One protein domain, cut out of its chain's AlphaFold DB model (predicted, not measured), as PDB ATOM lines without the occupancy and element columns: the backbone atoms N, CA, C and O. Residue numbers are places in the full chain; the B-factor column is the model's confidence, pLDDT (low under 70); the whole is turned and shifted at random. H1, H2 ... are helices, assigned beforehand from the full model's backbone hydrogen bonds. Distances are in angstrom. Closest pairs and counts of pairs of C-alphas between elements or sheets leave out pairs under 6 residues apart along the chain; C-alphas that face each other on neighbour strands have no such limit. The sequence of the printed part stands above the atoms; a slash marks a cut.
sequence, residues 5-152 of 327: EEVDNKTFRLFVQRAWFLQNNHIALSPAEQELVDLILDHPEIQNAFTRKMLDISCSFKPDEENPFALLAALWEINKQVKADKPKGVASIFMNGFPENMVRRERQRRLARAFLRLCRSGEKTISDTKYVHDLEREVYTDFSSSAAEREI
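Overview. This is residues 5 to 152 of the 327 residues of the protein "DUF1841 family protein" of bacterium (UniProt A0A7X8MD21). Two long helices, H4 and H6, cross in the middle; H2 and H3 pack on the first part of H4, with H1 beyond H2, while H5 packs on the last part of H4 and the long H7 crosses H6. The last residues of H7, 144 to 152, stick out from the body. The printed part has 148 residues with seven named helices, H1 to H7 in chain order, and no named strand; the class is all helix. It is compact, with a radius of gyration of the C-alphas of 16.1 A and spans of 44 by 38 by 32 A.

Arrangement. H1, residues 10 to 24, touches H2, residues 31 to 42, about perpendicular at 78 degrees; the closest C-alphas, of Ala 19 and Glu 33, are 5.3 A apart. H3, residues 44 to 49, touches H2 only at the corner, and only just, with 3 pairs of C-alphas within 8 A. H4, residues 68 to 84, is the hub, touching four other helices. Its residues 72 to 76 touch H2 at a steep tilt of 66 degrees, opposite ways, closest at C-alphas 40 and 72, 7.3 A. H3 and H4 form a helical hairpin and touch, closest at C-alphas 46 and 68, 5.6 A. H5, residues 90 to 96, touches H4 about perpendicular at 88 degrees, closest at C-alphas 82 and 91, 4.5 A. H6, residues 104 to 120, touches H4 at 72 degrees, only just about perpendicular, closest at C-alphas 74 and 112, 4.9 A. H5 and H6 form a helical hairpin and only just touch, with 3 pairs of C-alphas within 8 A, closest at C-alphas 94 and 107, 6.7 A. H7, residues 128 to 152, touches H6 with residues 134 to 139 alone, closest at C-alphas 114 and 138, 5.0 A. H4 and H7 are apart. Every O i to N i+4 pair is within hydrogen-bond range in H1 to H6, and 17 of 21 in H7.

Along the chain. H1 begins at C-alpha 10 (52.433, 22.458, -20.371) and is 20.8 A long; H2 is 16.4 A. H4 is 24.2 A and H6 24.7 A, while H3 and H5 are short. H7, 38.4 A, ends at C-alpha 152 (22.245, -4.847, -8.446).

Size, cuts and confidence. The C-alphas farthest apart, of Ala 28 and Ile 152, are 50.3 A apart. The printed part has no cut. The link from H3 to H4, residues 50 to 67, is long. Mean pLDDT of the printed part is 80.6, and residues 140 to 152 are among those under 70.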
ATOM      1  N   GLU A   5      44.218  18.192 -26.882       42.50
ATOM      2  CA  GLU A   5      45.660  18.437 -26.702       42.50
ATOM      3  C   GLU A   5      45.955  19.820 -26.089       42.50
ATOM      4  O   GLU A   5      47.026  20.040 -25.527       42.50
ATOM      5  N   GLU A   6      44.996  20.749 -26.140       53.97
ATOM      6  CA  GLU A   6      45.092  22.067 -25.506       53.97
ATOM      7  C   GLU A   6      44.508  22.082 -24.088       53.97
ATOM      8  O   GLU A   6      44.860  22.972 -23.313       53.97
ATOM      9  N   VAL A   7      43.648  21.122 -23.725       64.56
ATOM     10  CA  VAL A   7      43.031  21.059 -22.386       64.56
ATOM     11  C   VAL A   7      44.087  20.720 -21.331       64.56
ATOM     12  O   VAL A   7      44.112  21.324 -20.266       64.56
ATOM     13  N   ASP A   8      45.020  19.823 -21.646       73.31
ATOM     14  CA  ASP A   8      46.137  19.481 -20.767       73.31
ATOM     15  C   ASP A   8      47.487  19.789 -21.423       73.31
ATOM     16  O   ASP A   8      48.209  18.908 -21.889       73.31
ATOM     17  N   ASN A   9      47.822  21.079 -21.470       77.94
ATOM     18  CA  ASN A   9      49.077  21.555 -22.037       77.94
ATOM     19  C   ASN A   9      50.056  22.047 -20.954       77.94
ATOM     20  O   ASN A   9      49.675  22.461 -19.855       77.94
ATOM     21  N   LYS A  10      51.352  22.058 -21.289       77.44
ATOM     22  CA  LYS A  10      52.433  22.458 -20.371       77.44
ATOM     23  C   LYS A  10      52.242  23.865 -19.789       77.44
ATOM     24  O   LYS A  10      52.565  24.086 -18.625       77.44
ATOM     25  N   THR A  11      51.715  24.805 -20.571       77.12
ATOM     26  CA  THR A  11      51.459  26.185 -20.130       77.12
ATOM     27  C   THR A  11      50.371  26.229 -19.060       77.12
ATOM     28  O   THR A  11      50.549  26.894 -18.041       77.12
ATOM     29  N   PHE A  12      49.281  25.478 -19.241       83.81
ATOM     30  CA  PHE A  12      48.228  25.362 -18.235       83.81
ATOM     31  C   PHE A  12      48.752  24.697 -16.958       83.81
ATOM     32  O   PHE A  12      48.553  25.228 -15.870       83.81
ATOM     33  N   ARG A  13      49.518  23.604 -17.069       85.31
ATOM     34  CA  ARG A  13      50.132  22.958 -15.896       85.31
ATOM     35  C   ARG A  13      51.070  23.893 -15.126       85.31
ATOM     36  O   ARG A  13      51.034  23.905 -13.898       85.31
ATOM     37  N   LEU A  14      51.874  24.700 -15.824       78.81
ATOM     38  CA  LEU A  14      52.722  25.733 -15.211       78.81
ATOM     39  C   LEU A  14      51.890  26.799 -14.490       78.81
ATOM     40  O   LEU A  14      52.242  27.217 -13.387       78.81
ATOM     41  N   PHE A  15      50.776  27.218 -15.092       83.25
ATOM     42  CA  PHE A  15      49.849  28.162 -14.477       83.25
ATOM     43  C   PHE A  15      49.237  27.594 -13.186       83.25
ATOM     44  O   PHE A  15      49.286  28.260 -12.153       83.25
ATOM     45  N   VAL A  16      48.774  26.337 -13.210       87.44
ATOM     46  CA  VAL A  16      48.249  25.615 -12.036       87.44
ATOM     47  C   VAL A  16      49.314  25.470 -10.949       87.44
ATOM     48  O   VAL A  16      49.063  25.816  -9.796       87.44
ATOM     49  N   GLN A  17      50.519  25.012 -11.303       85.94
ATOM     50  CA  GLN A  17      51.632  24.863 -10.363       85.94
ATOM     51  C   GLN A  17      51.972  26.194  -9.688       85.94
ATOM     52  O   GLN A  17      52.150  26.228  -8.470       85.94
ATOM     53  N   ARG A  18      52.041  27.289 -10.457       82.19
ATOM     54  CA  ARG A  18      52.322  28.621  -9.914       82.19
ATOM     55  C   ARG A  18      51.202  29.098  -8.991       82.19
ATOM     56  O   ARG A  18      51.508  29.518  -7.882       82.19
ATOM     57  N   ALA A  19      49.939  29.019  -9.410       86.06
ATOM     58  CA  ALA A  19      48.805  29.443  -8.585       86.06
ATOM     59  C   ALA A  19      48.747  28.661  -7.259       86.06
ATOM     60  O   ALA A  19      48.635  29.252  -6.187       86.06
ATOM     61  N   TRP A  20      48.935  27.340  -7.322       90.19
ATOM     62  CA  TRP A  20      48.969  26.475  -6.141       90.19
ATOM     63  C   TRP A  20      50.155  26.776  -5.219       90.19
ATOM     64  O   TRP A  20      50.010  26.809  -3.997       90.19
ATOM     65  N   PHE A  21      51.334  27.039  -5.788       85.50
ATOM     66  CA  PHE A  21      52.505  27.447  -5.018       85.50
ATOM     67  C   PHE A  21      52.263  28.770  -4.284       85.50
ATOM     68  O   PHE A  21      52.548  28.864  -3.092       85.50
ATOM     69  N   LEU A  22      51.729  29.784  -4.970       85.00
ATOM     70  CA  LEU A  22      51.438  31.086  -4.369       85.00
ATOM     71  C   LEU A  22      50.423  30.949  -3.225       85.00
ATOM     72  O   LEU A  22      50.685  31.447  -2.130       85.00
ATOM     73  N   GLN A  23      49.350  30.175  -3.432       93.62
ATOM     74  CA  GLN A  23      48.349  29.880  -2.404       93.62
ATOM     75  C   GLN A  23      48.967  29.219  -1.162       93.62
ATOM     76  O   GLN A  23      48.750  29.669  -0.039       93.62
ATOM     77  N   ASN A  24      49.787  28.181  -1.349       91.62
ATOM     78  CA  ASN A  24      50.417  27.441  -0.248       91.62
ATOM     79  C   ASN A  24      51.479  28.236   0.527       91.62
ATOM     80  O   ASN A  24      51.889  27.814   1.609       91.62
ATOM     81  N   ASN A  25      51.961  29.345  -0.035       89.12
ATOM     82  CA  ASN A  25      52.923  30.239   0.609       89.12
ATOM     83  C   ASN A  25      52.288  31.569   1.041       89.12
ATOM     84  O   ASN A  25      53.014  32.472   1.448       89.12
ATOM     85  N   HIS A  26      50.957  31.690   0.969       93.38
ATOM     86  CA  HIS A  26      50.215  32.906   1.316       93.38
ATOM     87  C   HIS A  26      50.699  34.156   0.559       93.38
ATOM     88  O   HIS A  26      50.719  35.262   1.098       93.38
ATOM     89  N   ILE A  27      51.109  33.978  -0.699       90.19
ATOM     90  CA  ILE A  27      51.507  35.070  -1.589       90.19
ATOM     91  C   ILE A  27      50.269  35.543  -2.355       90.19
ATOM     92  O   ILE A  27      49.424  34.736  -2.735       90.19
ATOM     93  N   ALA A  28      50.167  36.854  -2.588       93.56
ATOM     94  CA  ALA A  28      49.052  37.448  -3.318       93.56
ATOM     95  C   ALA A  28      48.865  36.809  -4.708       93.56
ATOM     96  O   ALA A  28      49.820  36.679  -5.479       93.56
ATOM     97  N   LEU A  29      47.618  36.451  -5.013       88.94
ATOM     98  CA  LEU A  29      47.190  35.851  -6.275       88.94
ATOM     99  C   LEU A  29      46.628  36.927  -7.212       88.94
ATOM    100  O   LEU A  29      45.973  37.874  -6.772       88.94
ATOM    101  N   SER A  30      46.845  36.778  -8.520       83.56
ATOM    102  CA  SER A  30      46.081  37.542  -9.516       83.56
ATOM    103  C   SER A  30      44.613  37.076  -9.561       83.56
ATOM    104  O   SER A  30      44.321  35.960  -9.136       83.56
ATOM    105  N   PRO A  31      43.666  37.857 -10.120       88.94
ATOM    106  CA  PRO A  31      42.257  37.445 -10.186       88.94
ATOM    107  C   PRO A  31      42.027  36.094 -10.882       88.94
ATOM    108  O   PRO A  31      41.201  35.303 -10.438       88.94
ATOM    109  N   ALA A  32      42.786  35.803 -11.945       80.06
ATOM    110  CA  ALA A  32      42.702  34.524 -12.648       80.06
ATOM    111  C   ALA A  32      43.313  33.368 -11.835       80.06
ATOM    112  O   ALA A  32      42.836  32.241 -11.907       80.06
ATOM    113  N   GLU A  33      44.367  33.627 -11.057       84.19
ATOM    114  CA  GLU A  33      44.924  32.625 -10.139       84.19
ATOM    115  C   GLU A  33      43.976  32.345  -8.977       84.19
ATOM    116  O   GLU A  33      43.820  31.190  -8.597       84.19
ATOM    117  N   GLN A  34      43.324  33.383  -8.448       92.62
ATOM    118  CA  GLN A  34      42.341  33.246  -7.380       92.62
ATOM    119  C   GLN A  34      41.166  32.383  -7.835       92.62
ATOM    120  O   GLN A  34      40.855  31.403  -7.172       92.62
ATOM    121  N   GLU A  35      40.581  32.669  -9.004       89.31
ATOM    122  CA  GLU A  35      39.493  31.845  -9.545       89.31
ATOM    123  C   GLU A  35      39.934  30.379  -9.712       89.31
ATOM    124  O   GLU A  35      39.138  29.464  -9.510       89.31
ATOM    125  N   LEU A  36      41.202  30.132 -10.081       88.88
ATOM    126  CA  LEU A  36      41.707  28.774 -10.299       88.88
ATOM    127  C   LEU A  36      41.883  28.041  -8.971       88.88
ATOM    128  O   LEU A  36      41.539  26.867  -8.864       88.88
ATOM    129  N   VAL A  37      42.418  28.731  -7.968       92.81
ATOM    130  CA  VAL A  37      42.588  28.201  -6.615       92.81
ATOM    131  C   VAL A  37      41.236  27.913  -5.978       92.81
ATOM    132  O   VAL A  37      41.063  26.825  -5.439       92.81
ATOM    133  N   ASP A  38      40.269  28.822  -6.099       93.75
ATOM    134  CA  ASP A  38      38.907  28.613  -5.604       93.75
ATOM    135  C   ASP A  38      38.294  27.358  -6.242       93.75
ATOM    136  O   ASP A  38      37.753  26.503  -5.545       93.75
ATOM    137  N   LEU A  39      38.488  27.177  -7.554       92.50
ATOM    138  CA  LEU A  39      38.033  25.981  -8.263       92.50
ATOM    139  C   LEU A  39      38.729  24.694  -7.781       92.50
ATOM    140  O   LEU A  39      38.086  23.653  -7.694       92.50
ATOM    141  N   ILE A  40      40.025  24.740  -7.453       92.19
ATOM    142  CA  ILE A  40      40.740  23.588  -6.871       92.19
ATOM    143  C   ILE A  40      40.171  23.249  -5.488       92.19
ATOM    144  O   ILE A  40      39.958  22.076  -5.182       92.19
ATOM    145  N   LEU A  41      39.925  24.261  -4.652       92.88
ATOM    146  CA  LEU A  41      39.425  24.088  -3.287       92.88
ATOM    147  C   LEU A  41      37.970  23.601  -3.254       92.88
ATOM    148  O   LEU A  41      37.618  22.791  -2.397       92.88
ATOM    149  N   ASP A  42      37.154  24.011  -4.223       92.81
ATOM    150  CA  ASP A  42      35.785  23.520  -4.397       92.81
ATOM    151  C   ASP A  42      35.736  22.042  -4.827       92.81
ATOM    152  O   ASP A  42      34.696  21.395  -4.686       92.81
ATOM    153  N   HIS A  43      36.849  21.470  -5.304       92.25
ATOM    154  CA  HIS A  43      36.942  20.103  -5.822       92.25
ATOM    155  C   HIS A  43      37.984  19.232  -5.079       92.25
ATOM    156  O   HIS A  43      39.087  19.009  -5.583       92.25
ATOM    157  N   PRO A  44      37.628  18.646  -3.913       89.00
ATOM    158  CA  PRO A  44      38.445  17.704  -3.147       89.00
ATOM    159  C   PRO A  44      39.176  16.608  -3.927       89.00
ATOM    160  O   PRO A  44      40.278  16.243  -3.546       89.00
ATOM    161  N   GLU A  45      38.617  16.076  -5.014       87.81
ATOM    162  CA  GLU A  45      39.311  15.102  -5.866       87.81
ATOM    163  C   GLU A  45      40.593  15.669  -6.501       87.81
ATOM    164  O   GLU A  45      41.597  14.967  -6.590       87.81
ATOM    165  N   ILE A  46      40.594  16.956  -6.864       90.12
ATOM    166  CA  ILE A  46      41.762  17.667  -7.398       90.12
ATOM    167  C   ILE A  46      42.696  18.048  -6.253       90.12
ATOM    168  O   ILE A  46      43.905  17.838  -6.342       90.12
ATOM    169  N   GLN A  47      42.146  18.540  -5.142       89.44
ATOM    170  CA  GLN A  47      42.928  18.878  -3.952       89.44
ATOM    171  C   GLN A  47      43.721  17.670  -3.425       89.44
ATOM    172  O   GLN A  47      44.906  17.788  -3.115       89.44
ATOM    173  N   ASN A  48      43.092  16.492  -3.392       86.75
ATOM    174  CA  ASN A  48      43.715  15.233  -2.984       86.75
ATOM    175  C   ASN A  48      44.818  14.779  -3.950       86.75
ATOM    176  O   ASN A  48      45.737  14.072  -3.538       86.75
ATOM    177  N   ALA A  49      44.763  15.187  -5.218       85.38
ATOM    178  CA  ALA A  49      45.851  14.965  -6.164       85.38
ATOM    179  C   ALA A  49      46.992  15.989  -5.986       85.38
ATOM    180  O   ALA A  49      48.155  15.690  -6.258       85.38
ATOM    181  N   PHE A  50      46.689  17.192  -5.489       87.12
ATOM    182  CA  PHE A  50      47.611  18.326  -5.350       87.12
ATOM    183  C   PHE A  50      48.174  18.476  -3.926       87.12
ATOM    184  O   PHE A  50      48.300  19.569  -3.381       87.12
ATOM    185  N   THR A  51      48.589  17.367  -3.314       78.25
ATOM    186  CA  THR A  51      49.052  17.324  -1.910       78.25
ATOM    187  C   THR A  51      50.408  17.985  -1.652       78.25
ATOM    188  O   THR A  51      50.756  18.275  -0.507       78.25
ATOM    189  N   ARG A  52      51.208  18.226  -2.695       78.50
ATOM    190  CA  ARG A  52      52.542  18.829  -2.570       78.50
ATOM    191  C   ARG A  52      52.468  20.348  -2.694       78.50
ATOM    192  O   ARG A  52      51.738  20.870  -3.531       78.50
ATOM    193  N   LYS A  53      53.327  21.051  -1.944       72.75
ATOM    194  CA  LYS A  53      53.507  22.512  -2.077       72.75
ATOM    195  C   LYS A  53      53.914  22.932  -3.493       72.75
ATOM    196  O   LYS A  53      53.551  24.017  -3.937       72.75
ATOM    197  N   MET A  54      54.660  22.074  -4.189       78.19
ATOM    198  CA  MET A  54      55.045  22.243  -5.586       78.19
ATOM    199  C   MET A  54      54.603  21.010  -6.375       78.19
ATOM    200  O   MET A  54      55.006  19.888  -6.058       78.19
ATOM    201  N   LEU A  55      53.745  21.221  -7.372       83.25
ATOM    202  CA  LEU A  55      53.204  20.151  -8.211       83.25
ATOM    203  C   LEU A  55      54.253  19.674  -9.212       83.25
ATOM    204  O   LEU A  55      55.001  20.487  -9.748       83.25
ATOM    205  N   ASP A  56      54.298  18.377  -9.498       80.94
ATOM    206  CA  ASP A  56      55.104  17.863 -10.604       80.94
ATOM    207  C   ASP A  56      54.308  17.998 -11.905       80.94
ATOM    208  O   ASP A  56      53.353  17.266 -12.140       80.94
ATOM    209  N   ILE A  57      54.679  18.956 -12.752       81.69
ATOM    210  CA  ILE A  57      53.993  19.203 -14.028       81.69
ATOM    211  C   ILE A  57      54.387  18.204 -15.120       81.69
ATOM    212  O   ILE A  57      53.724  18.153 -16.155       81.69
ATOM    213  N   SER A  58      55.458  17.435 -14.908       78.31
ATOM    214  CA  SER A  58      55.978  16.448 -15.858       78.31
ATOM    215  C   SER A  58      55.396  15.055 -15.618       78.31
ATOM    216  O   SER A  58      55.689  14.136 -16.384       78.31
ATOM    217  N   CYS A  59      54.574  14.884 -14.577       81.56
ATOM    218  CA  CYS A  59      53.926  13.611 -14.302       81.56
ATOM    219  C   CYS A  59      53.044  13.174 -15.485       81.56
ATOM    220  O   CYS A  59      52.334  13.971 -16.109       81.56
ATOM    221  N   SER A  60      53.125  11.887 -15.810       78.88
ATOM    222  CA  SER A  60      52.245  11.244 -16.781       78.88
ATOM    223  C   SER A  60      51.203  10.430 -16.027       78.88
ATOM    224  O   SER A  60      51.500   9.849 -14.984       78.88
ATOM    225  N   PHE A  61      49.981  10.429 -16.546       80.62
ATOM    226  CA  PHE A  61      48.868   9.655 -16.007       80.62
ATOM    227  C   PHE A  61      48.583   8.512 -16.968       80.62
ATOM    228  O   PHE A  61      48.698   8.684 -18.187       80.62
ATOM    229  N   LYS A  62      48.238   7.344 -16.431       77.94
ATOM    230  CA  LYS A  62      47.847   6.220 -17.279       77.94
ATOM    231  C   LYS A  62      46.503   6.509 -17.966       77.94
ATOM    232  O   LYS A  62      45.731   7.320 -17.457       77.94
ATOM    233  N   PRO A  63      46.190   5.856 -19.099       69.75
ATOM    234  CA  PRO A  63      44.931   6.081 -19.818       69.75
ATOM    235  C   PRO A  63      43.661   5.819 -18.991       69.75
ATOM    236  O   PRO A  63      42.620   6.414 -19.261       69.75
ATOM    237  N   ASP A  64      43.753   4.925 -18.008       70.94
ATOM    238  CA  ASP A  64      42.703   4.504 -17.076       70.94
ATOM    239  C   ASP A  64      42.625   5.364 -15.801       70.94
ATOM    240  O   ASP A  64      41.629   5.305 -15.080       70.94
ATOM    241  N   GLU A  65      43.631   6.200 -15.534       79.31
ATOM    242  CA  GLU A  65      43.658   7.109 -14.389       79.31
ATOM    243  C   GLU A  65      43.085   8.487 -14.772       79.31
ATOM    244  O   GLU A  65      43.367   9.048 -15.835       79.31
ATOM    245  N   GLU A  66      42.262   9.070 -13.895       82.44
ATOM    246  CA  GLU A  66      41.739  10.421 -14.113       82.44
ATOM    247  C   GLU A  66      42.861  11.448 -13.925       82.44
ATOM    248  O   GLU A  66      43.392  11.630 -12.833       82.44
ATOM    249  N   ASN A  67      43.217  12.137 -15.007       89.31
ATOM    250  CA  ASN A  67      44.225  13.186 -14.980       89.31
ATOM    251  C   ASN A  67      43.654  14.467 -14.326       89.31
ATOM    252  O   ASN A  67      42.790  15.119 -14.927       89.31
ATOM    253  N   PRO A  68      44.147  14.878 -13.142       90.56
ATOM    254  CA  PRO A  68      43.627  16.022 -12.398       90.56
ATOM    255  C   PRO A  68      43.862  17.356 -13.116       90.56
ATOM    256  O   PRO A  68      43.051  18.267 -12.971       90.56
ATOM    257  N   PHE A  69      44.922  17.486 -13.925       88.50
ATOM    258  CA  PHE A  69      45.158  18.697 -14.718       88.50
ATOM    259  C   PHE A  69      44.138  18.823 -15.850       88.50
ATOM    260  O   PHE A  69      43.572  19.898 -16.042       88.50
ATOM    261  N   ALA A  70      43.851  17.720 -16.546       90.06
ATOM    262  CA  ALA A  70      42.834  17.693 -17.593       90.06
ATOM    263  C   ALA A  70      41.433  17.970 -17.024       90.06
ATOM    264  O   ALA A  70      40.678  18.756 -17.596       90.06
ATOM    265  N   LEU A  71      41.098  17.372 -15.873       91.44
ATOM    266  CA  LEU A  71      39.831  17.630 -15.187       91.44
ATOM    267  C   LEU A  71      39.711  19.095 -14.751       91.44
ATOM    268  O   LEU A  71      38.675  19.712 -14.988       91.44
ATOM    269  N   LEU A  72      40.764  19.672 -14.165       92.12
ATOM    270  CA  LEU A  72      40.768  21.073 -13.744       92.12
ATOM    271  C   LEU A  72      40.592  22.029 -14.928       92.12
ATOM    272  O   LEU A  72      39.806  22.972 -14.844       92.12
ATOM    273  N   ALA A  73      41.284  21.780 -16.039       90.56
ATOM    274  CA  ALA A  73      41.130  22.572 -17.255       90.56
ATOM    275  C   ALA A  73      39.709  22.484 -17.826       90.56
ATOM    276  O   ALA A  73      39.134  23.497 -18.224       90.56
ATOM    277  N   ALA A  74      39.117  21.289 -17.822       91.56
ATOM    278  CA  ALA A  74      37.741  21.087 -18.257       91.56
ATOM    279  C   ALA A  74      36.732  21.802 -17.350       91.56
ATOM    280  O   ALA A  74      35.830  22.470 -17.849       91.56
ATOM    281  N   LEU A  75      36.895  21.717 -16.025       92.75
ATOM    282  CA  LEU A  75      36.070  22.451 -15.060       92.75
ATOM    283  C   LEU A  75      36.160  23.961 -15.278       92.75
ATOM    284  O   LEU A  75      35.141  24.649 -15.292       92.75
ATOM    285  N   TRP A  76      37.378  24.463 -15.469       90.12
ATOM    286  CA  TRP A  76      37.653  25.869 -15.729       90.12
ATOM    287  C   TRP A  76      36.944  26.361 -16.991       90.12
ATOM    288  O   TRP A  76      36.253  27.381 -16.968       90.12
ATOM    289  N   GLU A  77      37.073  25.608 -18.080       90.56
ATOM    290  CA  GLU A  77      36.458  25.939 -19.358       90.56
ATOM    291  C   GLU A  77      34.927  25.868 -19.285       90.56
ATOM    292  O   GLU A  77      34.246  26.825 -19.647       90.56
ATOM    293  N   ILE A  78      34.369  24.799 -18.714       91.94
ATOM    294  CA  ILE A  78      32.922  24.666 -18.516       91.94
ATOM    295  C   ILE A  78      32.360  25.796 -17.654       91.94
ATOM    296  O   ILE A  78      31.301  26.338 -17.971       91.94
ATOM    297  N   ASN A  79      33.060  26.207 -16.596       91.38
ATOM    298  CA  ASN A  79      32.602  27.310 -15.757       91.38
ATOM    299  C   ASN A  79      32.488  28.614 -16.564       91.38
ATOM    300  O   ASN A  79      31.507  29.343 -16.423       91.38
ATOM    301  N   LYS A  80      33.441  28.884 -17.466       90.00
ATOM    302  CA  LYS A  80      33.371  30.033 -18.381       90.00
ATOM    303  C   LYS A  80      32.205  29.920 -19.353       90.00
ATOM    304  O   LYS A  80      31.470  30.892 -19.522       90.00
ATOM    305  N   GLN A  81      32.023  28.752 -19.963       91.31
ATOM    306  CA  GLN A  81      30.951  28.522 -20.930       91.31
ATOM    307  C   GLN A  81      29.566  28.666 -20.301       91.31
ATOM    308  O   GLN A  81      28.709  29.339 -20.867       91.31
ATOM    309  N   VAL A  82      29.363  28.115 -19.100       91.88
ATOM    310  CA  VAL A  82      28.113  28.248 -18.338       91.88
ATOM    311  C   VAL A  82      27.876  29.702 -17.929       91.88
ATOM    312  O   VAL A  82      26.779  30.214 -18.135       91.88
ATOM    313  N   LYS A  83      28.891  30.401 -17.393       91.25
ATOM    314  CA  LYS A  83      28.774  31.823 -17.008       91.25
ATOM    315  C   LYS A  83      28.424  32.721 -18.198       91.25
ATOM    316  O   LYS A  83      27.670  33.675 -18.039       91.25
ATOM    317  N   ALA A  84      28.994  32.442 -19.369       90.50
ATOM    318  CA  ALA A  84      28.792  33.237 -20.577       90.50
ATOM    319  C   ALA A  84      27.605  32.771 -21.441       90.50
ATOM    320  O   ALA A  84      27.296  33.453 -22.418       90.50
ATOM    321  N   ASP A  85      26.993  31.626 -21.115       88.62
ATOM    322  CA  ASP A  85      26.096  30.848 -21.984       88.62
ATOM    323  C   ASP A  85      26.629  30.755 -23.425       88.62
ATOM    324  O   ASP A  85      25.972  31.126 -24.400       88.62
ATOM    325  N   LYS A  86      27.897  30.349 -23.543       86.88
ATOM    326  CA  LYS A  86      28.606  30.235 -24.820       86.88
ATOM    327  C   LYS A  86      29.302  28.882 -24.922       86.88
ATOM    328  O   LYS A  86      30.237  28.661 -24.158       86.88
ATOM    329  N   PRO A  87      28.929  28.037 -25.893       86.06
ATOM    330  CA  PRO A  87      27.843  28.240 -26.860       86.06
ATOM    331  C   PRO A  87      26.453  28.322 -26.209       86.06
ATOM    332  O   PRO A  87      26.237  27.849 -25.093       86.06
ATOM    333  N   LYS A  88      25.512  28.974 -26.902       82.62
ATOM    334  CA  LYS A  88      24.171  29.254 -26.371       82.62
ATOM    335  C   LYS A  88      23.439  27.954 -26.043       82.62
ATOM    336  O   LYS A  88      23.271  27.118 -26.926       82.62
ATOM    337  N   GLY A  89      22.964  27.818 -24.807       79.56
ATOM    338  CA  GLY A  89      22.273  26.625 -24.315       79.56
ATOM    339  C   GLY A  89      23.084  25.808 -23.306       79.56
ATOM    340  O   GLY A  89      22.483  25.039 -22.557       79.56
ATOM    341  N   VAL A  90      24.404  26.014 -23.192       85.50
ATOM    342  CA  VAL A  90      25.228  25.333 -22.173       85.50
ATOM    343  C   VAL A  90      24.756  25.665 -20.755       85.50
ATOM    344  O   VAL A  90      24.713  24.780 -19.897       85.50
ATOM    345  N   ALA A  91      24.329  26.907 -20.497       85.31
ATOM    346  CA  ALA A  91      23.784  27.269 -19.191       85.31
ATOM    347  C   ALA A  91      22.488  26.502 -18.879       85.31
ATOM    348  O   ALA A  91      22.262  26.112 -17.733       85.31
ATOM    349  N   SER A  92      21.662  26.225 -19.894       84.00
ATOM    350  CA  SER A  92      20.439  25.431 -19.729       84.00
ATOM    351  C   SER A  92      20.753  23.989 -19.334       84.00
ATOM    352  O   SER A  92      20.130  23.477 -18.407       84.00
ATOM    353  N   ILE A  93      21.756  23.357 -19.955       85.56
ATOM    354  CA  ILE A  93      22.201  22.004 -19.572       85.56
ATOM    355  C   ILE A  93      22.628  21.990 -18.104       85.56
ATOM    356  O   ILE A  93      22.258  21.102 -17.344       85.56
ATOM    357  N   PHE A  94      23.373  23.004 -17.669       87.31
ATOM    358  CA  PHE A  94      23.838  23.084 -16.289       87.31
ATOM    359  C   PHE A  94      22.698  23.227 -15.264       87.31
ATOM    360  O   PHE A  94      22.726  22.617 -14.188       87.31
ATOM    361  N   MET A  95      21.695  24.043 -15.587       82.56
ATOM    362  CA  MET A  95      20.581  24.328 -14.682       82.56
ATOM    363  C   MET A  95      19.541  23.206 -14.673       82.56
ATOM    364  O   MET A  95      19.101  22.808 -13.594       82.56
ATOM    365  N   ASN A  96      19.207  22.677 -15.854       81.19
ATOM    366  CA  ASN A  96      18.052  21.804 -16.074       81.19
ATOM    367  C   ASN A  96      18.435  20.354 -16.406       81.19
ATOM    368  O   ASN A  96      17.623  19.457 -16.224       81.19
ATOM    369  N   GLY A  97      19.667  20.104 -16.859       74.81
ATOM    370  CA  GLY A  97      20.122  18.773 -17.280       74.81
ATOM    371  C   GLY A  97      20.533  17.838 -16.140       74.81
ATOM    372  O   GLY A  97      21.039  16.743 -16.380       74.81
ATOM    373  N   PHE A  98      20.333  18.254 -14.888       80.56
ATOM    374  CA  PHE A  98      20.684  17.486 -13.697       80.56
ATOM    375  C   PHE A  98      19.529  17.487 -12.684       80.56
ATOM    376  O   PHE A  98      18.807  18.481 -12.597       80.56
ATOM    377  N   PRO A  99      19.388  16.430 -11.858       78.25
ATOM    378  CA  PRO A  99      18.411  16.391 -10.772       78.25
ATOM    379  C   PRO A  99      18.489  17.622  -9.859       78.25
ATOM    380  O   PRO A  99      19.583  18.070  -9.504       78.25
ATOM    381  N   GLU A 100      17.337  18.143  -9.426       74.62
ATOM    382  CA  GLU A 100      17.257  19.359  -8.599       74.62
ATOM    383  C   GLU A 100      18.077  19.256  -7.304       74.62
ATOM    384  O   GLU A 100      18.731  20.217  -6.904       74.62
ATOM    385  N   ASN A 101      18.135  18.064  -6.705       82.12
ATOM    386  CA  ASN A 101      18.899  17.770  -5.491       82.12
ATOM    387  C   ASN A 101      20.416  17.601  -5.715       82.12
ATOM    388  O   ASN A 101      21.165  17.454  -4.748       82.12
ATOM    389  N   MET A 102      20.894  17.602  -6.962       84.38
ATOM    390  CA  MET A 102      22.317  17.459  -7.253       84.38
ATOM    391  C   MET A 102      23.070  18.752  -6.936       84.38
ATOM    392  O   MET A 102      22.795  19.807  -7.514       84.38
ATOM    393  N   VAL A 103      24.076  18.645  -6.064       89.69
ATOM    394  CA  VAL A 103      24.936  19.763  -5.657       89.69
ATOM    395  C   VAL A 103      25.652  20.361  -6.871       89.69
ATOM    396  O   VAL A 103      26.154  19.638  -7.729       89.69
ATOM    397  N   ARG A 104      25.754  21.696  -6.913       89.38
ATOM    398  CA  ARG A 104      26.361  22.467  -8.013       89.38
ATOM    399  C   ARG A 104      27.718  21.920  -8.477       89.38
ATOM    400  O   ARG A 104      27.919  21.733  -9.672       89.38
ATOM    401  N   ARG A 105      28.615  21.627  -7.534       89.88
ATOM    402  CA  ARG A 105      29.942  21.050  -7.797       89.88
ATOM    403  C   ARG A 105      29.867  19.732  -8.570       89.88
ATOM    404  O   ARG A 105      30.632  19.515  -9.505       89.88
ATOM    405  N   GLU A 106      28.933  18.855  -8.204       87.12
ATOM    406  CA  GLU A 106      28.761  17.565  -8.881       87.12
ATOM    407  C   GLU A 106      28.289  17.755 -10.325       87.12
ATOM    408  O   GLU A 106      28.792  17.088 -11.231       87.12
ATOM    409  N   ARG A 107      27.393  18.725 -10.558       89.38
ATOM    410  CA  ARG A 107      26.968  19.109 -11.913       89.38
ATOM    411  C   ARG A 107      28.155  19.591 -12.746       89.38
ATOM    412  O   ARG A 107      28.336  19.135 -13.872       89.38
ATOM    413  N   GLN A 108      29.001  20.460 -12.181       91.38
ATOM    414  CA  GLN A 108      30.202  20.975 -12.860       91.38
ATOM    415  C   GLN A 108      31.157  19.840 -13.224       91.38
ATOM    416  O   GLN A 108      31.613  19.765 -14.362       91.38
ATOM    417  N   ARG A 109      31.406  18.922 -12.285       90.19
ATOM    418  CA  ARG A 109      32.282  17.764 -12.495       90.19
ATOM    419  C   ARG A 109      31.791  16.860 -13.620       90.19
ATOM    420  O   ARG A 109      32.575  16.488 -14.489       90.19
ATOM    421  N   ARG A 110      30.501  16.520 -13.630       89.62
ATOM    422  CA  ARG A 110      29.911  15.678 -14.684       89.62
ATOM    423  C   ARG A 110      29.973  16.354 -16.048       89.62
ATOM    424  O   ARG A 110      30.380  15.723 -17.017       89.62
ATOM    425  N   LEU A 111      29.651  17.643 -16.107       90.69
ATOM    426  CA  LEU A 111      29.721  18.419 -17.342       90.69
ATOM    427  C   LEU A 111      31.171  18.539 -17.860       90.69
ATOM    428  O   LEU A 111      31.410  18.423 -19.057       90.69
ATOM    429  N   ALA A 112      32.156  18.674 -16.966       91.69
ATOM    430  CA  ALA A 112      33.578  18.666 -17.318       91.69
ATOM    431  C   ALA A 112      34.057  17.303 -17.850       91.69
ATOM    432  O   ALA A 112      34.818  17.248 -18.816       91.69
ATOM    433  N   ARG A 113      33.586  16.188 -17.279       90.31
ATOM    434  CA  ARG A 113      33.887  14.841 -17.798       90.31
ATOM    435  C   ARG A 113      33.263  14.598 -19.168       90.31
ATOM    436  O   ARG A 113      33.947  14.098 -20.058       90.31
ATOM    437  N   ALA A 114      32.007  15.002 -19.345       89.06
ATOM    438  CA  ALA A 114      31.330  14.987 -20.637       89.06
ATOM    439  C   ALA A 114      32.137  15.771 -21.683       89.06
ATOM    440  O   ALA A 114      32.467  15.241 -22.741       89.06
ATOM    441  N   PHE A 115      32.570  16.986 -21.339       89.50
ATOM    442  CA  PHE A 115      33.441  17.795 -22.187       89.50
ATOM    443  C   PHE A 115      34.747  17.082 -22.562       89.50
ATOM    444  O   PHE A 115      35.096  17.032 -23.739       89.50
ATOM    445  N   LEU A 116      35.442  16.465 -21.602       87.69
ATOM    446  CA  LEU A 116      36.671  15.712 -21.880       87.69
ATOM    447  C   LEU A 116      36.442  14.532 -22.831       87.69
ATOM    448  O   LEU A 116      37.286  14.277 -23.692       87.69
ATOM    449  N   ARG A 117      35.318  13.816 -22.698       86.19
ATOM    450  CA  ARG A 117      34.950  12.729 -23.619       86.19
ATOM    451  C   ARG A 117      34.728  13.252 -25.034       86.19
ATOM    452  O   ARG A 117      35.266  12.671 -25.973       86.19
ATOM    453  N   LEU A 118      34.035  14.382 -25.178       84.56
ATOM    454  CA  LEU A 118      33.862  15.037 -26.476       84.56
ATOM    455  C   LEU A 118      35.184  15.484 -27.080       84.56
ATOM    456  O   LEU A 118      35.422  15.257 -28.258       84.56
ATOM    457  N   CYS A 119      36.075  16.071 -26.285       81.69
ATOM    458  CA  CYS A 119      37.385  16.454 -26.787       81.69
ATOM    459  C   CYS A 119      38.137  15.225 -27.331       81.69
ATOM    460  O   CYS A 119      38.729  15.299 -28.402       81.69
ATOM    461  N   ARG A 120      38.062  14.070 -26.656       80.00
ATOM    462  CA  ARG A 120      38.724  12.824 -27.086       80.00
ATOM    463  C   ARG A 120      38.142  12.197 -28.360       80.00
ATOM    464  O   ARG A 120      38.850  11.413 -28.984       80.00
ATOM    465  N   SER A 121      36.913  12.527 -28.766       75.50
ATOM    466  CA  SER A 121      36.300  11.962 -29.982       75.50
ATOM    467  C   SER A 121      36.955  12.452 -31.283       75.50
ATOM    468  O   SER A 121      36.779  11.836 -32.331       75.50
ATOM    469  N   GLY A 122      37.759  13.523 -31.226       64.38
ATOM    470  CA  GLY A 122      38.613  13.961 -32.334       64.38
ATOM    471  C   GLY A 122      37.914  14.782 -33.425       64.38
ATOM    472  O   GLY A 122      38.555  15.142 -34.416       64.38
ATOM    473  N   GLU A 123      36.634  15.133 -33.262       68.00
ATOM    474  CA  GLU A 123      35.942  16.045 -34.180       68.00
ATOM    475  C   GLU A 123      36.501  17.477 -34.045       68.00
ATOM    476  O   GLU A 123      36.209  18.207 -33.102       68.00
ATOM    477  N   LYS A 124      37.327  17.903 -35.013       58.03
ATOM    478  CA  LYS A 124      38.024  19.207 -34.979       58.03
ATOM    479  C   LYS A 124      37.126  20.423 -35.239       58.03
ATOM    480  O   LYS A 124      37.524  21.549 -34.951       58.03
ATOM    481  N   THR A 125      35.935  20.218 -35.796       59.53
ATOM    482  CA  THR A 125      34.971  21.285 -36.093       59.53
ATOM    483  C   THR A 125      33.563  20.801 -35.791       59.53
ATOM    484  O   THR A 125      32.971  20.068 -36.583       59.53
ATOM    485  N   ILE A 126      33.031  21.231 -34.653       73.75
ATOM    486  CA  ILE A 126      31.660  20.966 -34.227       73.75
ATOM    487  C   ILE A 126      30.927  22.310 -34.229       73.75
ATOM    488  O   ILE A 126      31.484  23.315 -33.788       73.75
ATOM    489  N   SER A 127      29.710  22.364 -34.774       79.19
ATOM    490  CA  SER A 127      28.884  23.569 -34.651       79.19
ATOM    491  C   SER A 127      28.476  23.777 -33.192       79.19
ATOM    492  O   SER A 127      28.289  22.803 -32.466       79.19
ATOM    493  N   ASP A 128      28.271  25.028 -32.775       77.88
ATOM    494  CA  ASP A 128      27.810  25.365 -31.420       77.88
ATOM    495  C   ASP A 128      26.608  24.507 -30.994       77.88
ATOM    496  O   ASP A 128      26.594  23.946 -29.901       77.88
ATOM    497  N   THR A 129      25.640  24.315 -31.892       73.38
ATOM    498  CA  THR A 129      24.443  23.508 -31.631       73.38
ATOM    499  C   THR A 129      24.751  22.022 -31.447       73.38
ATOM    500  O   THR A 129      24.215  21.394 -30.536       73.38
ATOM    501  N   LYS A 130      25.625  21.443 -32.285       78.56
ATOM    502  CA  LYS A 130      26.025  20.034 -32.155       78.56
ATOM    503  C   LYS A 130      26.849  19.817 -30.887       78.56
ATOM    504  O   LYS A 130      26.655  18.807 -30.228       78.56
ATOM    505  N   TYR A 131      27.690  20.775 -30.501       83.00
ATOM    506  CA  TYR A 131      28.446  20.699 -29.254       83.00
ATOM    507  C   TYR A 131      27.538  20.695 -28.028       83.00
ATOM    508  O   TYR A 131      27.692  19.829 -27.174       83.00
ATOM    509  N   VAL A 132      26.594  21.641 -27.943       81.19
ATOM    510  CA  VAL A 132      25.640  21.725 -26.823       81.19
ATOM    511  C   VAL A 132      24.889  20.406 -26.699       81.19
ATOM    512  O   VAL A 132      24.832  19.829 -25.618       81.19
ATOM    513  N   HIS A 133      24.399  19.881 -27.820       75.88
ATOM    514  CA  HIS A 133      23.708  18.604 -27.822       75.88
ATOM    515  C   HIS A 133      24.615  17.437 -27.407       75.88
ATOM    516  O   HIS A 133      24.241  16.624 -26.568       75.88
ATOM    517  N   ASP A 134      25.795  17.304 -28.010       81.12
ATOM    518  CA  ASP A 134      26.706  16.208 -27.687       81.12
ATOM    519  C   ASP A 134      27.124  16.271 -26.205       81.12
ATOM    520  O   ASP A 134      27.238  15.233 -25.557       81.12
ATOM    521  N   LEU A 135      27.262  17.473 -25.636       82.81
ATOM    522  CA  LEU A 135      27.555  17.687 -24.217       82.81
ATOM    523  C   LEU A 135      26.386  17.253 -23.331       82.81
ATOM    524  O   LEU A 135      26.591  16.566 -22.332       82.81
ATOM    525  N   GLU A 136      25.168  17.619 -23.720       81.25
ATOM    526  CA  GLU A 136      23.935  17.183 -23.073       81.25
ATOM    527  C   GLU A 136      23.802  15.650 -23.103       81.25
ATOM    528  O   GLU A 136      23.609  15.021 -22.061       81.25
ATOM    529  N   ARG A 137      24.017  15.023 -24.266       80.69
ATOM    530  CA  ARG A 137      24.008  13.562 -24.425       80.69
ATOM    531  C   ARG A 137      25.008  12.892 -23.489       80.69
ATOM    532  O   ARG A 137      24.643  11.968 -22.773       80.69
ATOM    533  N   GLU A 138      26.256  13.354 -23.476       80.06
ATOM    534  CA  GLU A 138      27.310  12.778 -22.636       80.06
ATOM    535  C   GLU A 138      27.014  12.893 -21.137       80.06
ATOM    536  O   GLU A 138      27.386  12.002 -20.370       80.06
ATOM    537  N   VAL A 139      26.343  13.965 -20.708       77.06
ATOM    538  CA  VAL A 139      25.859  14.105 -19.329       77.06
ATOM    539  C   VAL A 139      24.804  13.046 -19.012       77.06
ATOM    540  O   VAL A 139      24.841  12.463 -17.927       77.06
ATOM    541  N   TYR A 140      23.898  12.763 -19.948       68.75
ATOM    542  CA  TYR A 140      22.823  11.790 -19.759       68.75
ATOM    543  C   TYR A 140      23.272  10.328 -19.852       68.75
ATOM    544  O   TYR A 140      22.776   9.496 -19.090       68.75
ATOM    545  N   THR A 141      24.248   9.999 -20.701       67.56
ATOM    546  CA  THR A 141      24.804   8.638 -20.786       67.56
ATOM    547  C   THR A 141      25.390   8.179 -19.443       67.56
ATOM    548  O   THR A 141      25.190   7.029 -19.053       67.56
ATOM    549  N   ASP A 142      26.006   9.089 -18.673       60.31
ATOM    550  CA  ASP A 142      26.514   8.811 -17.315       60.31
ATOM    551  C   ASP A 142      25.397   8.469 -16.301       60.31
ATOM    552  O   ASP A 142      25.650   7.824 -15.276       60.31
ATOM    553  N   PHE A 143      24.145   8.877 -16.544       54.03
ATOM    554  CA  PHE A 143      23.003   8.457 -15.720       54.03
ATOM    555  C   PHE A 143      22.515   7.047 -16.072       54.03
ATOM    556  O   PHE A 143      22.097   6.323 -15.174       54.03
ATOM    557  N   SER A 144      22.602   6.640 -17.340       48.75
ATOM    558  CA  SER A 144      22.208   5.295 -17.787       48.75
ATOM    559  C   SER A 144      23.195   4.220 -17.310       48.75
ATOM    560  O   SER A 144      22.790   3.196 -16.759       48.75
ATOM    561  N   SER A 145      24.501   4.484 -17.412       45.62
ATOM    562  CA  SER A 145      25.546   3.562 -16.940       45.62
ATOM    563  C   SER A 145      25.554   3.409 -15.413       45.62
ATOM    564  O   SER A 145      25.649   2.293 -14.906       45.62
ATOM    565  N   SER A 146      25.350   4.499 -14.664       44.00
ATOM    566  CA  SER A 146      25.229   4.432 -13.198       44.00
ATOM    567  C   SER A 146      23.893   3.855 -12.703       44.00
ATOM    568  O   SER A 146      23.810   3.432 -11.549       44.00
ATOM    569  N   ALA A 147      22.856   3.801 -13.547       38.22
ATOM    570  CA  ALA A 147      21.610   3.091 -13.254       38.22
ATOM    571  C   ALA A 147      21.764   1.572 -13.429       38.22
ATOM    572  O   ALA A 147      21.285   0.824 -12.577       38.22
ATOM    573  N   ALA A 148      22.499   1.118 -14.450       35.84
ATOM    574  CA  ALA A 148      22.808  -0.300 -14.657       35.84
ATOM    575  C   ALA A 148      23.646  -0.897 -13.506       35.84
ATOM    576  O   ALA A 148      23.416  -2.030 -13.091       35.84
ATOM    577  N   GLU A 149      24.559  -0.122 -12.910       34.97
ATOM    578  CA  GLU A 149      25.310  -0.553 -11.717       34.97
ATOM    579  C   GLU A 149      24.449  -0.598 -10.438       34.97
ATOM    580  O   GLU A 149      24.747  -1.356  -9.514       34.97
ATOM    581  N   ARG A 150      23.348   0.166 -10.376       36.81
ATOM    582  CA  ARG A 150      22.418   0.201  -9.227       36.81
ATOM    583  C   ARG A 150      21.248  -0.778  -9.340       36.81
ATOM    584  O   ARG A 150      20.573  -1.020  -8.341       36.81
ATOM    585  N   GLU A 151      21.028  -1.400 -10.499       38.09
ATOM    586  CA  GLU A 151      20.077  -2.517 -10.632       38.09
ATOM    587  C   GLU A 151      20.482  -3.739  -9.790       38.09
ATOM    588  O   GLU A 151      19.633  -4.562  -9.448       38.09
ATOM    589  N   ILE A 152      21.745  -3.811  -9.357       42.50
ATOM    590  CA  ILE A 152      22.245  -4.847  -8.446       42.50
ATOM    591  C   ILE A 152      21.777  -4.610  -6.991       42.50
ATOM    592  O   ILE A 152      21.713  -5.561  -6.215       42.50
TER     593      ILE A 152